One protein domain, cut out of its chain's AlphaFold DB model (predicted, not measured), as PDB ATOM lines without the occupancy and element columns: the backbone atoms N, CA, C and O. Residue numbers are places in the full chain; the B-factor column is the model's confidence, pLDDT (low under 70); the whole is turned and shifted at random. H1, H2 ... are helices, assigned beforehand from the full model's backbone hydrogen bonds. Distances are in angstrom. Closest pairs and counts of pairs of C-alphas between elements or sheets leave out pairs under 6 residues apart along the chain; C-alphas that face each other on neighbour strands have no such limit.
ATOM      1  N   TRP A 286      34.977 -48.860 -42.636       87.94
ATOM      2  CA  TRP A 286      33.800 -48.016 -42.832       87.94
ATOM      3  C   TRP A 286      34.211 -46.554 -42.745       87.94
ATOM      4  O   TRP A 286      34.781 -46.159 -41.727       87.94
ATOM      5  N   SER A 287      33.918 -45.767 -43.780       89.62
ATOM      6  CA  SER A 287      34.127 -44.324 -43.693       89.62
ATOM      7  C   SER A 287      33.076 -43.687 -42.782       89.62
ATOM      8  O   SER A 287      32.001 -44.247 -42.522       89.62
ATOM      9  N   GLU A 288      33.375 -42.491 -42.280       87.62
ATOM     10  CA  GLU A 288      32.383 -41.708 -41.549       87.62
ATOM     11  C   GLU A 288      31.207 -41.327 -42.445       87.62
ATOM     12  O   GLU A 288      30.072 -41.397 -41.986       87.62
ATOM     13  N   GLN A 289      31.450 -41.015 -43.723       88.94
ATOM     14  CA  GLN A 289      30.381 -40.694 -44.668       88.94
ATOM     15  C   GLN A 289      29.452 -41.890 -44.896       88.94
ATOM     16  O   GLN A 289      28.256 -41.757 -44.686       88.94
ATOM     17  N   GLU A 290      29.981 -43.092 -45.156       91.38
ATOM     18  CA  GLU A 290      29.161 -44.314 -45.248       91.38
ATOM     19  C   GLU A 290      28.373 -44.596 -43.956       91.38
ATOM     20  O   GLU A 290      27.358 -45.290 -43.974       91.38
ATOM     21  N   THR A 291      28.839 -44.086 -42.814       90.94
ATOM     22  CA  THR A 291      28.152 -44.230 -41.525       90.94
ATOM     23  C   THR A 291      27.070 -43.160 -41.340       90.94
ATOM     24  O   THR A 291      25.984 -43.491 -40.870       90.94
ATOM     25  N   LYS A 292      27.317 -41.914 -41.764       90.19
ATOM     26  CA  LYS A 292      26.333 -40.818 -41.811       90.19
ATOM     27  C   LYS A 292      25.212 -41.153 -42.801       90.19
ATOM     28  O   LYS A 292      24.053 -41.184 -42.398       90.19
ATOM     29  N   ASP A 293      25.554 -41.541 -44.028       92.00
ATOM     30  CA  ASP A 293      24.641 -42.021 -45.075       92.00
ATOM     31  C   ASP A 293      23.772 -43.188 -44.583       92.00
ATOM     32  O   ASP A 293      22.558 -43.208 -44.787       92.00
ATOM     33  N   LEU A 294      24.364 -44.155 -43.871       92.06
ATOM     34  CA  LEU A 294      23.622 -45.262 -43.267       92.06
ATOM     35  C   LEU A 294      22.624 -44.778 -42.207       92.06
ATOM     36  O   LEU A 294      21.491 -45.254 -42.194       92.06
ATOM     37  N   LEU A 295      23.010 -43.856 -41.323       89.88
ATOM     38  CA  LEU A 295      22.133 -43.344 -40.263       89.88
ATOM     39  C   LEU A 295      20.999 -42.480 -40.840       89.88
ATOM     40  O   LEU A 295      19.833 -42.715 -40.519       89.88
ATOM     41  N   ILE A 296      21.308 -41.569 -41.766       87.19
ATOM     42  CA  ILE A 296      20.318 -40.783 -42.519       87.19
ATOM     43  C   ILE A 296      19.403 -41.726 -43.315       87.19
ATOM     44  O   ILE A 296      18.190 -41.532 -43.350       87.19
ATOM     45  N   GLY A 297      19.944 -42.796 -43.897       89.94
ATOM     46  CA  GLY A 297      19.180 -43.819 -44.600       89.94
ATOM     47  C   GLY A 297      18.255 -44.629 -43.696       89.94
ATOM     48  O   GLY A 297      17.112 -44.885 -44.072       89.94
ATOM     49  N   VAL A 298      18.684 -45.002 -42.491       90.38
ATOM     50  CA  VAL A 298      17.813 -45.682 -41.519       90.38
ATOM     51  C   VAL A 298      16.780 -44.719 -40.918       90.38
ATOM     52  O   VAL A 298      15.683 -45.164 -40.589       90.38
ATOM     53  N   SER A 299      17.058 -43.412 -40.872       87.19
ATOM     54  CA  SER A 299      16.065 -42.370 -40.570       87.19
ATOM     55  C   SER A 299      15.017 -42.243 -41.690       87.19
ATOM     56  O   SER A 299      13.838 -42.509 -41.461       87.19
ATOM     57  N   LYS A 300      15.445 -41.949 -42.931       86.06
ATOM     58  CA  LYS A 300      14.575 -41.774 -44.115       86.06
ATOM     59  C   LYS A 300      13.765 -43.039 -44.458       86.06
ATOM     60  O   LYS A 300      12.579 -42.946 -44.763       86.06
ATOM     61  N   PHE A 301      14.385 -44.225 -44.436       87.31
ATOM     62  CA  PHE A 301      13.769 -45.481 -44.902       87.31
ATOM     63  C   PHE A 301      13.355 -46.452 -43.796       87.31
ATOM     64  O   PHE A 301      12.589 -47.379 -44.072       87.31
ATOM     65  N   GLY A 302      13.841 -46.287 -42.568       87.56
ATOM     66  CA  GLY A 302      13.516 -47.162 -41.446       87.56
ATOM     67  C   GLY A 302      14.340 -48.456 -41.344       87.56
ATOM     68  O   GLY A 302      14.803 -49.033 -42.337       87.56
ATOM     69  N   ILE A 303      14.485 -48.967 -40.115       87.88
ATOM     70  CA  ILE A 303      15.264 -50.182 -39.814       87.88
ATOM     71  C   ILE A 303      14.700 -51.370 -40.598       87.88
ATOM     72  O   ILE A 303      13.519 -51.707 -40.490       87.88
ATOM     73  N   GLY A 304      15.571 -52.065 -41.330       84.94
ATOM     74  CA  GLY A 304      15.211 -53.240 -42.125       84.94
ATOM     75  C   GLY A 304      15.193 -52.988 -43.631       84.94
ATOM     76  O   GLY A 304      15.312 -53.945 -44.393       84.94
ATOM     77  N   ASN A 305      15.118 -51.730 -44.075       89.75
ATOM     78  CA  ASN A 305      15.090 -51.363 -45.494       89.75
ATOM     79  C   ASN A 305      16.488 -51.249 -46.135       89.75
ATOM     80  O   ASN A 305      16.695 -50.468 -47.058       89.75
ATOM     81  N   TRP A 306      17.430 -52.097 -45.709       92.50
ATOM     82  CA  TRP A 306      18.838 -52.112 -46.138       92.50
ATOM     83  C   TRP A 306      19.031 -52.111 -47.659       92.50
ATOM     84  O   TRP A 306      19.917 -51.432 -48.162       92.50
ATOM     85  N   LYS A 307      18.182 -52.837 -48.405       92.81
ATOM     86  CA  LYS A 307      18.217 -52.831 -49.876       92.81
ATOM     87  C   LYS A 307      17.774 -51.496 -50.484       92.81
ATOM     88  O   LYS A 307      18.303 -51.152 -51.529       92.81
ATOM     89  N   LYS A 308      16.838 -50.760 -49.871       89.69
ATOM     90  CA  LYS A 308      16.445 -49.423 -50.353       89.69
ATOM     91  C   LYS A 308      17.546 -48.406 -50.074       89.69
ATOM     92  O   LYS A 308      17.929 -47.692 -50.984       89.69
ATOM     93  N   ILE A 309      18.095 -48.429 -48.857       91.69
ATOM     94  CA  ILE A 309      19.215 -47.569 -48.446       91.69
ATOM     95  C   ILE A 309      20.417 -47.769 -49.384       91.69
ATOM     96  O   ILE A 309      20.961 -46.797 -49.883       91.69
ATOM     97  N   LEU A 310      20.780 -49.020 -49.697       92.44
ATOM     98  CA  LEU A 310      21.929 -49.336 -50.558       92.44
ATOM     99  C   LEU A 310      21.817 -48.829 -52.012       92.44
ATOM    100  O   LEU A 310      22.845 -48.600 -52.634       92.44
ATOM    101  N   HIS A 311      20.605 -48.698 -52.561       89.81
ATOM    102  CA  HIS A 311      20.384 -48.260 -53.952       89.81
ATOM    103  C   HIS A 311      19.833 -46.828 -54.032       89.81
ATOM    104  O   HIS A 311      19.250 -46.447 -55.046       89.81
ATOM    105  N   PHE A 312      19.941 -46.050 -52.954       87.75
ATOM    106  CA  PHE A 312      19.479 -44.669 -52.936       87.75
ATOM    107  C   PHE A 312      20.595 -43.749 -53.460       87.75
ATOM    108  O   PHE A 312      21.705 -43.833 -52.937       87.75
ATOM    109  N   PRO A 313      20.343 -42.904 -54.481       86.94
ATOM    110  CA  PRO A 313      21.403 -42.164 -55.169       86.94
ATOM    111  C   PRO A 313      22.147 -41.171 -54.263       86.94
ATOM    112  O   PRO A 313      23.336 -40.960 -54.474       86.94
ATOM    113  N   ASP A 314      21.494 -40.626 -53.229       85.75
ATOM    114  CA  ASP A 314      22.112 -39.713 -52.258       85.75
ATOM    115  C   ASP A 314      23.209 -40.370 -51.380       85.75
ATOM    116  O   ASP A 314      23.850 -39.660 -50.610       85.75
ATOM    117  N   PHE A 315      23.393 -41.703 -51.406       88.62
ATOM    118  CA  PHE A 315      24.268 -42.428 -50.467       88.62
ATOM    119  C   PHE A 315      25.354 -43.261 -51.167       88.62
ATOM    120  O   PHE A 315      25.060 -44.159 -51.960       88.62
ATOM    121  N   VAL A 316      26.626 -43.051 -50.808       87.38
ATOM    122  CA  VAL A 316      27.773 -43.633 -51.535       87.38
ATOM    123  C   VAL A 316      28.421 -44.782 -50.756       87.38
ATOM    124  O   VAL A 316      29.474 -44.662 -50.126       87.38
ATOM    125  N   PHE A 317      27.800 -45.960 -50.838       87.62
ATOM    126  CA  PHE A 317      28.322 -47.189 -50.235       87.62
ATOM    127  C   PHE A 317      29.355 -47.877 -51.139       87.62
ATOM    128  O   PHE A 317      29.032 -48.387 -52.213       87.62
ATOM    129  N   HIS A 318      30.608 -47.972 -50.689       83.75
ATOM    130  CA  HIS A 318      31.741 -48.377 -51.527       83.75
ATOM    131  C   HIS A 318      31.802 -49.904 -51.717       83.75
ATOM    132  O   HIS A 318      32.597 -50.606 -51.089       83.75
ATOM    133  N   ARG A 319      30.931 -50.426 -52.596       84.31
ATOM    134  CA  ARG A 319      30.684 -51.865 -52.838       84.31
ATOM    135  C   ARG A 319      30.226 -52.640 -51.587       84.31
ATOM    136  O   ARG A 319      30.471 -53.841 -51.481       84.31
ATOM    137  N   ARG A 320      29.560 -51.971 -50.638       90.19
ATOM    138  CA  ARG A 320      28.928 -52.631 -49.477       90.19
ATOM    139  C   ARG A 320      27.698 -53.425 -49.916       90.19
ATOM    140  O   ARG A 320      27.054 -53.101 -50.909       90.19
ATOM    141  N   THR A 321      27.323 -54.431 -49.139       91.62
ATOM    142  CA  THR A 321      26.072 -55.176 -49.311       91.62
ATOM    143  C   THR A 321      25.015 -54.742 -48.296       91.62
ATOM    144  O   THR A 321      25.305 -54.186 -47.237       91.62
ATOM    145  N   ALA A 322      23.757 -55.101 -48.561       91.69
ATOM    146  CA  ALA A 322      22.651 -54.906 -47.624       91.69
ATOM    147  C   ALA A 322      22.820 -55.692 -46.299       91.69
ATOM    148  O   ALA A 322      22.097 -55.433 -45.336       91.69
ATOM    149  N   VAL A 323      23.758 -56.648 -46.237       90.31
ATOM    150  CA  VAL A 323      24.153 -57.330 -44.996       90.31
ATOM    151  C   VAL A 323      25.151 -56.473 -44.217       90.31
ATOM    152  O   VAL A 323      24.972 -56.301 -43.015       90.31
ATOM    153  N   ASP A 324      26.129 -55.869 -44.893       92.19
ATOM    154  CA  ASP A 324      27.131 -55.003 -44.260       92.19
ATOM    155  C   ASP A 324      26.481 -53.760 -43.634       92.19
ATOM    156  O   ASP A 324      26.772 -53.437 -42.485       92.19
ATOM    157  N   LEU A 325      25.541 -53.108 -44.335       92.12
ATOM    158  CA  LEU A 325      24.771 -51.969 -43.800       92.12
ATOM    159  C   LEU A 325      24.011 -52.349 -42.516       92.12
ATOM    160  O   LEU A 325      24.047 -51.627 -41.521       92.12
ATOM    161  N   LYS A 326      23.354 -53.516 -42.515       90.06
ATOM    162  CA  LYS A 326      22.661 -54.060 -41.338       90.06
ATOM    163  C   LYS A 326      23.632 -54.318 -40.180       90.06
ATOM    164  O   LYS A 326      23.259 -54.120 -39.024       90.06
ATOM    165  N   ASP A 327      24.841 -54.795 -40.468       88.44
ATOM    166  CA  ASP A 327      25.823 -55.134 -39.438       88.44
ATOM    167  C   ASP A 327      26.509 -53.898 -38.852       88.44
ATOM    168  O   ASP A 327      26.589 -53.762 -37.632       88.44
ATOM    169  N   ARG A 328      26.873 -52.924 -39.693       90.38
ATOM    170  CA  ARG A 328      27.343 -51.607 -39.246       90.38
ATOM    171  C   ARG A 328      26.308 -50.919 -38.366       90.38
ATOM    172  O   ARG A 328      26.669 -50.430 -37.302       90.38
ATOM    173  N   PHE A 329      25.025 -50.955 -38.732       88.81
ATOM    174  CA  PHE A 329      23.970 -50.366 -37.904       88.81
ATOM    175  C   PHE A 329      23.823 -51.058 -36.535       88.81
ATOM    176  O   PHE A 329      23.605 -50.384 -35.532       88.81
ATOM    177  N   ARG A 330      24.024 -52.385 -36.445       87.56
ATOM    178  CA  ARG A 330      24.086 -53.096 -35.148       87.56
ATOM    179  C   ARG A 330      25.247 -52.635 -34.258       87.56
ATOM    180  O   ARG A 330      25.137 -52.775 -33.044       87.56
ATOM    181  N   VAL A 331      26.350 -52.176 -34.850       84.75
ATOM    182  CA  VAL A 331      27.536 -51.681 -34.131       84.75
ATOM    183  C   VAL A 331      27.366 -50.212 -33.738       84.75
ATOM    184  O   VAL A 331      27.660 -49.859 -32.603       84.75
ATOM    185  N   CYS A 332      26.866 -49.369 -34.645       80.44
ATOM    186  CA  CYS A 332      26.706 -47.931 -34.413       80.44
ATOM    187  C   CYS A 332      25.509 -47.579 -33.515       80.44
ATOM    188  O   CYS A 332      25.591 -46.590 -32.793       80.44
ATOM    189  N   CYS A 333      24.443 -48.391 -33.514       76.50
ATOM    190  CA  CYS A 333      23.250 -48.190 -32.680       76.50
ATOM    191  C   CYS A 333      22.959 -49.415 -31.781       76.50
ATOM    192  O   CYS A 333      22.014 -50.179 -32.044       76.50
ATOM    193  N   PRO A 334      23.756 -49.639 -30.712       67.62
ATOM    194  CA  PRO A 334      23.448 -50.626 -29.680       67.62
ATOM    195  C   PRO A 334      22.060 -50.393 -29.062       67.62
ATOM    196  O   PRO A 334      21.591 -49.266 -28.943       67.62
ATOM    197  N   GLY A 335      21.379 -51.472 -28.664       59.25
ATOM    198  CA  GLY A 335      20.026 -51.405 -28.094       59.25
ATOM    199  C   GLY A 335      18.928 -51.183 -29.143       59.25
ATOM    200  O   GLY A 335      18.146 -52.101 -29.414       59.25
ATOM    201  N   GLU A 336      18.889 -50.000 -29.762       59.31
ATOM    202  CA  GLU A 336      17.779 -49.561 -30.620       59.31
ATOM    203  C   GLU A 336      17.579 -50.465 -31.849       59.31
ATOM    204  O   GLU A 336      16.446 -50.801 -32.217       59.31
ATOM    205  N   GLY A 337      18.668 -50.930 -32.470       55.44
ATOM    206  CA  GLY A 337      18.584 -51.487 -33.816       55.44
ATOM    207  C   GLY A 337      17.880 -52.842 -33.959       55.44
ATOM    208  O   GLY A 337      17.158 -53.047 -34.934       55.44
ATOM    209  N   LEU A 338      18.073 -53.793 -33.032       57.31
ATOM    210  CA  LEU A 338      17.679 -55.197 -33.283       57.31
ATOM    211  C   LEU A 338      17.168 -56.016 -32.080       57.31
ATOM    212  O   LEU A 338      16.729 -57.149 -32.285       57.31
ATOM    213  N   ARG A 339      17.214 -55.504 -30.839       50.75
ATOM    214  CA  ARG A 339      16.960 -56.311 -29.620       50.75
ATOM    215  C   ARG A 339      15.575 -56.161 -28.975       50.75
ATOM    216  O   ARG A 339      15.394 -56.543 -27.829       50.75
ATOM    217  N   VAL A 395      30.333 -45.593 -29.620       46.75
ATOM    218  CA  VAL A 395      28.911 -45.266 -29.392       46.75
ATOM    219  C   VAL A 395      28.661 -43.890 -30.010       46.75
ATOM    220  O   VAL A 395      29.316 -42.928 -29.619       46.75
ATOM    221  N   MET A 396      27.755 -43.794 -30.985       57.38
ATOM    222  CA  MET A 396      27.254 -42.492 -31.431       57.38
ATOM    223  C   MET A 396      26.085 -42.118 -30.530       57.38
ATOM    224  O   MET A 396      25.000 -42.685 -30.633       57.38
ATOM    225  N   GLU A 397      26.366 -41.221 -29.591       52.09
ATOM    226  CA  GLU A 397      25.418 -40.728 -28.597       52.09
ATOM    227  C   GLU A 397      24.217 -40.034 -29.258       52.09
ATOM    228  O   GLU A 397      24.320 -39.509 -30.371       52.09
ATOM    229  N   SER A 398      23.066 -40.030 -28.583       54.06
ATOM    230  CA  SER A 398      21.801 -39.489 -29.107       54.06
ATOM    231  C   SER A 398      21.927 -38.044 -29.599       54.06
ATOM    232  O   SER A 398      21.340 -37.695 -30.621       54.06
ATOM    233  N   THR A 399      22.759 -37.233 -28.943       54.47
ATOM    234  CA  THR A 399      23.106 -35.860 -29.339       54.47
ATOM    235  C   THR A 399      23.720 -35.781 -30.743       54.47
ATOM    236  O   THR A 399      23.381 -34.891 -31.517       54.47
ATOM    237  N   SER A 400      24.565 -36.749 -31.121       60.16
ATOM    238  CA  SER A 400      25.172 -36.840 -32.460       60.16
ATOM    239  C   SER A 400      24.140 -37.228 -33.527       60.16
ATOM    240  O   SER A 400      24.146 -36.697 -34.636       60.16
ATOM    241  N   LEU A 401      23.183 -38.098 -33.181       63.50
ATOM    242  CA  LEU A 401      22.068 -38.441 -34.069       63.50
ATOM    243  C   LEU A 401      21.118 -37.247 -34.265       63.50
ATOM    244  O   LEU A 401      20.727 -36.962 -35.397       63.50
ATOM    245  N   ALA A 402      20.814 -36.505 -33.197       59.38
ATOM    246  CA  ALA A 402      20.027 -35.274 -33.259       59.38
ATOM    247  C   ALA A 402      20.711 -34.185 -34.108       59.38
ATOM    248  O   ALA A 402      20.039 -33.539 -34.910       59.38
ATOM    249  N   LEU A 403      22.039 -34.044 -34.012       57.06
ATOM    250  CA  LEU A 403      22.842 -33.136 -34.846       57.06
ATOM    251  C   LEU A 403      22.817 -33.511 -36.343       57.06
ATOM    252  O   LEU A 403      22.918 -32.641 -37.201       57.06
ATOM    253  N   ILE A 404      22.609 -34.792 -36.669       60.69
ATOM    254  CA  ILE A 404      22.386 -35.299 -38.039       60.69
ATOM    255  C   ILE A 404      20.885 -35.189 -38.442       60.69
ATOM    256  O   ILE A 404      20.443 -35.728 -39.456       60.69
ATOM    257  N   GLY A 405      20.065 -34.481 -37.655       53.38
ATOM    258  CA  GLY A 405      18.630 -34.274 -37.897       53.38
ATOM    259  C   GLY A 405      17.740 -35.466 -37.518       53.38
ATOM    260  O   GLY A 405      16.540 -35.468 -37.795       53.38
ATOM    261  N   ILE A 406      18.292 -36.497 -36.873       61.44
ATOM    262  CA  ILE A 406      17.583 -37.731 -36.509       61.44
ATOM    263  C   ILE A 406      16.954 -37.566 -35.119       61.44
ATOM    264  O   ILE A 406      17.314 -38.223 -34.148       61.44
ATOM    265  N   GLN A 407      15.981 -36.658 -35.029       51.62
ATOM    266  CA  GLN A 407      15.250 -36.356 -33.790       51.62
ATOM    267  C   GLN A 407      14.150 -37.384 -33.446       51.62
ATOM    268  O   GLN A 407      13.491 -37.272 -32.415       51.62
ATOM    269  N   ARG A 408      13.894 -38.367 -34.323       54.41
ATOM    270  CA  ARG A 408      12.792 -39.339 -34.205       54.41
ATOM    271  C   ARG A 408      13.344 -40.771 -34.111       54.41
ATOM    272  O   ARG A 408      14.151 -41.128 -34.969       54.41
ATOM    273  N   PRO A 409      12.888 -41.606 -33.150       70.38
ATOM    274  CA  PRO A 409      13.320 -43.000 -33.028       70.38
ATOM    275  C   PRO A 409      13.146 -43.781 -34.332       70.38
ATOM    276  O   PRO A 409      12.124 -43.646 -35.015       70.38
ATOM    277  N   PHE A 410      14.121 -44.619 -34.681       69.69
ATOM    278  CA  PHE A 410      14.193 -45.208 -36.016       69.69
ATOM    279  C   PHE A 410      13.006 -46.148 -36.302       69.69
ATOM    280  O   PHE A 410      12.900 -47.263 -35.773       69.69
ATOM    281  N   VAL A 411      12.117 -45.727 -37.208       71.81
ATOM    282  CA  VAL A 411      10.901 -46.473 -37.562       71.81
ATOM    283  C   VAL A 411      11.271 -47.838 -38.143       71.81
ATOM    284  O   VAL A 411      11.875 -47.944 -39.206       71.81
ATOM    285  N   ARG A 412      10.896 -48.931 -37.475       75.88
ATOM    286  CA  ARG A 412      11.134 -50.286 -38.001       75.88
ATOM    287  C   ARG A 412      10.192 -50.579 -39.169       75.88
ATOM    288  O   ARG A 412       8.999 -50.287 -39.082       75.88
ATOM    289  N   ASN A 413      10.699 -51.213 -40.232       74.38
ATOM    290  CA  ASN A 413       9.885 -51.649 -41.370       74.38
ATOM    291  C   ASN A 413       8.709 -52.519 -40.879       74.38
ATOM    292  O   ASN A 413       8.888 -53.644 -40.393       74.38
ATOM    293  N   LYS A 414       7.495 -51.977 -41.034       69.44
ATOM    294  CA  LYS A 414       6.228 -52.656 -40.766       69.44
ATOM    295  C   LYS A 414       6.015 -53.740 -41.827       69.44
ATOM    296  O   LYS A 414       5.464 -53.483 -42.895       69.44
ATOM    297  N   ARG A 415       6.433 -54.972 -41.511       73.19
ATOM    298  CA  ARG A 415       6.067 -56.175 -42.282       73.19
ATOM    299  C   ARG A 415       4.553 -56.182 -42.526       73.19
ATOM    300  O   ARG A 415       3.805 -55.842 -41.609       73.19
TER     301      ARG A 415
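What this domain is: This is residues 286 to 339 and 395 to 415 of the 682 residues of an uncharacterized protein of Dothidotthia symphoricarpi CBS 119687 (UniProt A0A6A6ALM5). Three helices form a small cluster: H1 and H3 cross nearly at right angles, and the short H2 packs on both of them. The fourth helix, H4, lies on the side of H1 away from H2, only close to H1, and from it the last printed stretch, residues 404 to 415, runs as a long tail with no named element. The printed part has 75 residues with four named helices, in the order H1, H2, H3, H4 along the chain, and no named strand. Its class is all helix, though only 36 of the 75 printed residues, under half, are in named elements. The whole is compact, with a radius of gyration of the C-alphas of 11.2 A, and the C-alphas span 30 by 29 by 19 A along their three main axes.

Where its parts are: The printed part begins at Trp 286, with its C-alpha at (33.800, -48.016, -42.832). H1 holds residues 288 to 301, Glu 288 to Phe 301, and with 14 residues it is the longest helix. The C-alpha of Glu 288 is at (32.383, -41.708, -41.549) and the C-alpha of Phe 301 is at (13.769, -45.481, -44.902), and H1 is 19.3 A long from first to last C-alpha. H2 holds residues 306 to 310, Trp 306 to Leu 310, and is 6.1 A long from first to last C-alpha. H3 holds residues 322 to 332, Ala 322 to Cys 332, and is 15.5 A long from first to last C-alpha. After the cut, H4 holds residues 398 to 403, Ser 398 to Leu 403, and measures 8.6 A from first to last C-alpha. H4 ends with the C-alpha of Leu 403 at (22.842, -33.136, -34.846). The printed part ends at Arg 415, with its C-alpha at (6.067, -56.175, -42.282).

How they stand to each other: H1 and H2 touch; their closest C-alphas are those of Gly 297 and Ile 309, 5.4 A apart. H1 touches H3 with residues 291 to 295 alone, and the closest C-alphas are those of Leu 294 and Leu 325, 6.8 A apart. The lines of H1 and H3 stand about perpendicular, at 77 degrees. H2 and H3 touch as well, and their closest C-alphas are those of Trp 306 and Ala 322, 5.0 A apart. H4 touches no helix. H4 is close to H1 but not clearly touching it: the closest C-alphas, those of Leu 295 and Leu 401, are 7.9 A apart. The lines of H1 and H4 stand about perpendicular, at 88 degrees. H4 is apart from H2 and from H3. In H1, H2 and H4 every pair of O of residue i and N of residue i+4 is within hydrogen-bond range; in H3 it is 6 of 7.

The domain as a whole: The two C-alphas farthest apart are those of Ser 287 and Arg 415, at 30.5 A. Residues 340 to 394 are cut out and not printed, and the C-alphas of Arg 339 and Val 395 are 16.3 A apart across the cut. The link from H1 to H2 is tight, with 4 residues between them. The link from H2 to H3 is long, with 11 residues. The link from H3 to H4 is the link across the cut, with 65 residues in the chain, 55 of them not printed. The C-alphas of residues 404 to 415 lie 9 to 18 A from the mean of the C-alphas. The mean pLDDT of the printed part is 78.6, and 22 residues are under 70: residues 334 to 339, residues 395 to 408, residue 410 and residue 414. The mean pLDDT is 92 for H2, 89 for H1 and for H3, and 58 for H4.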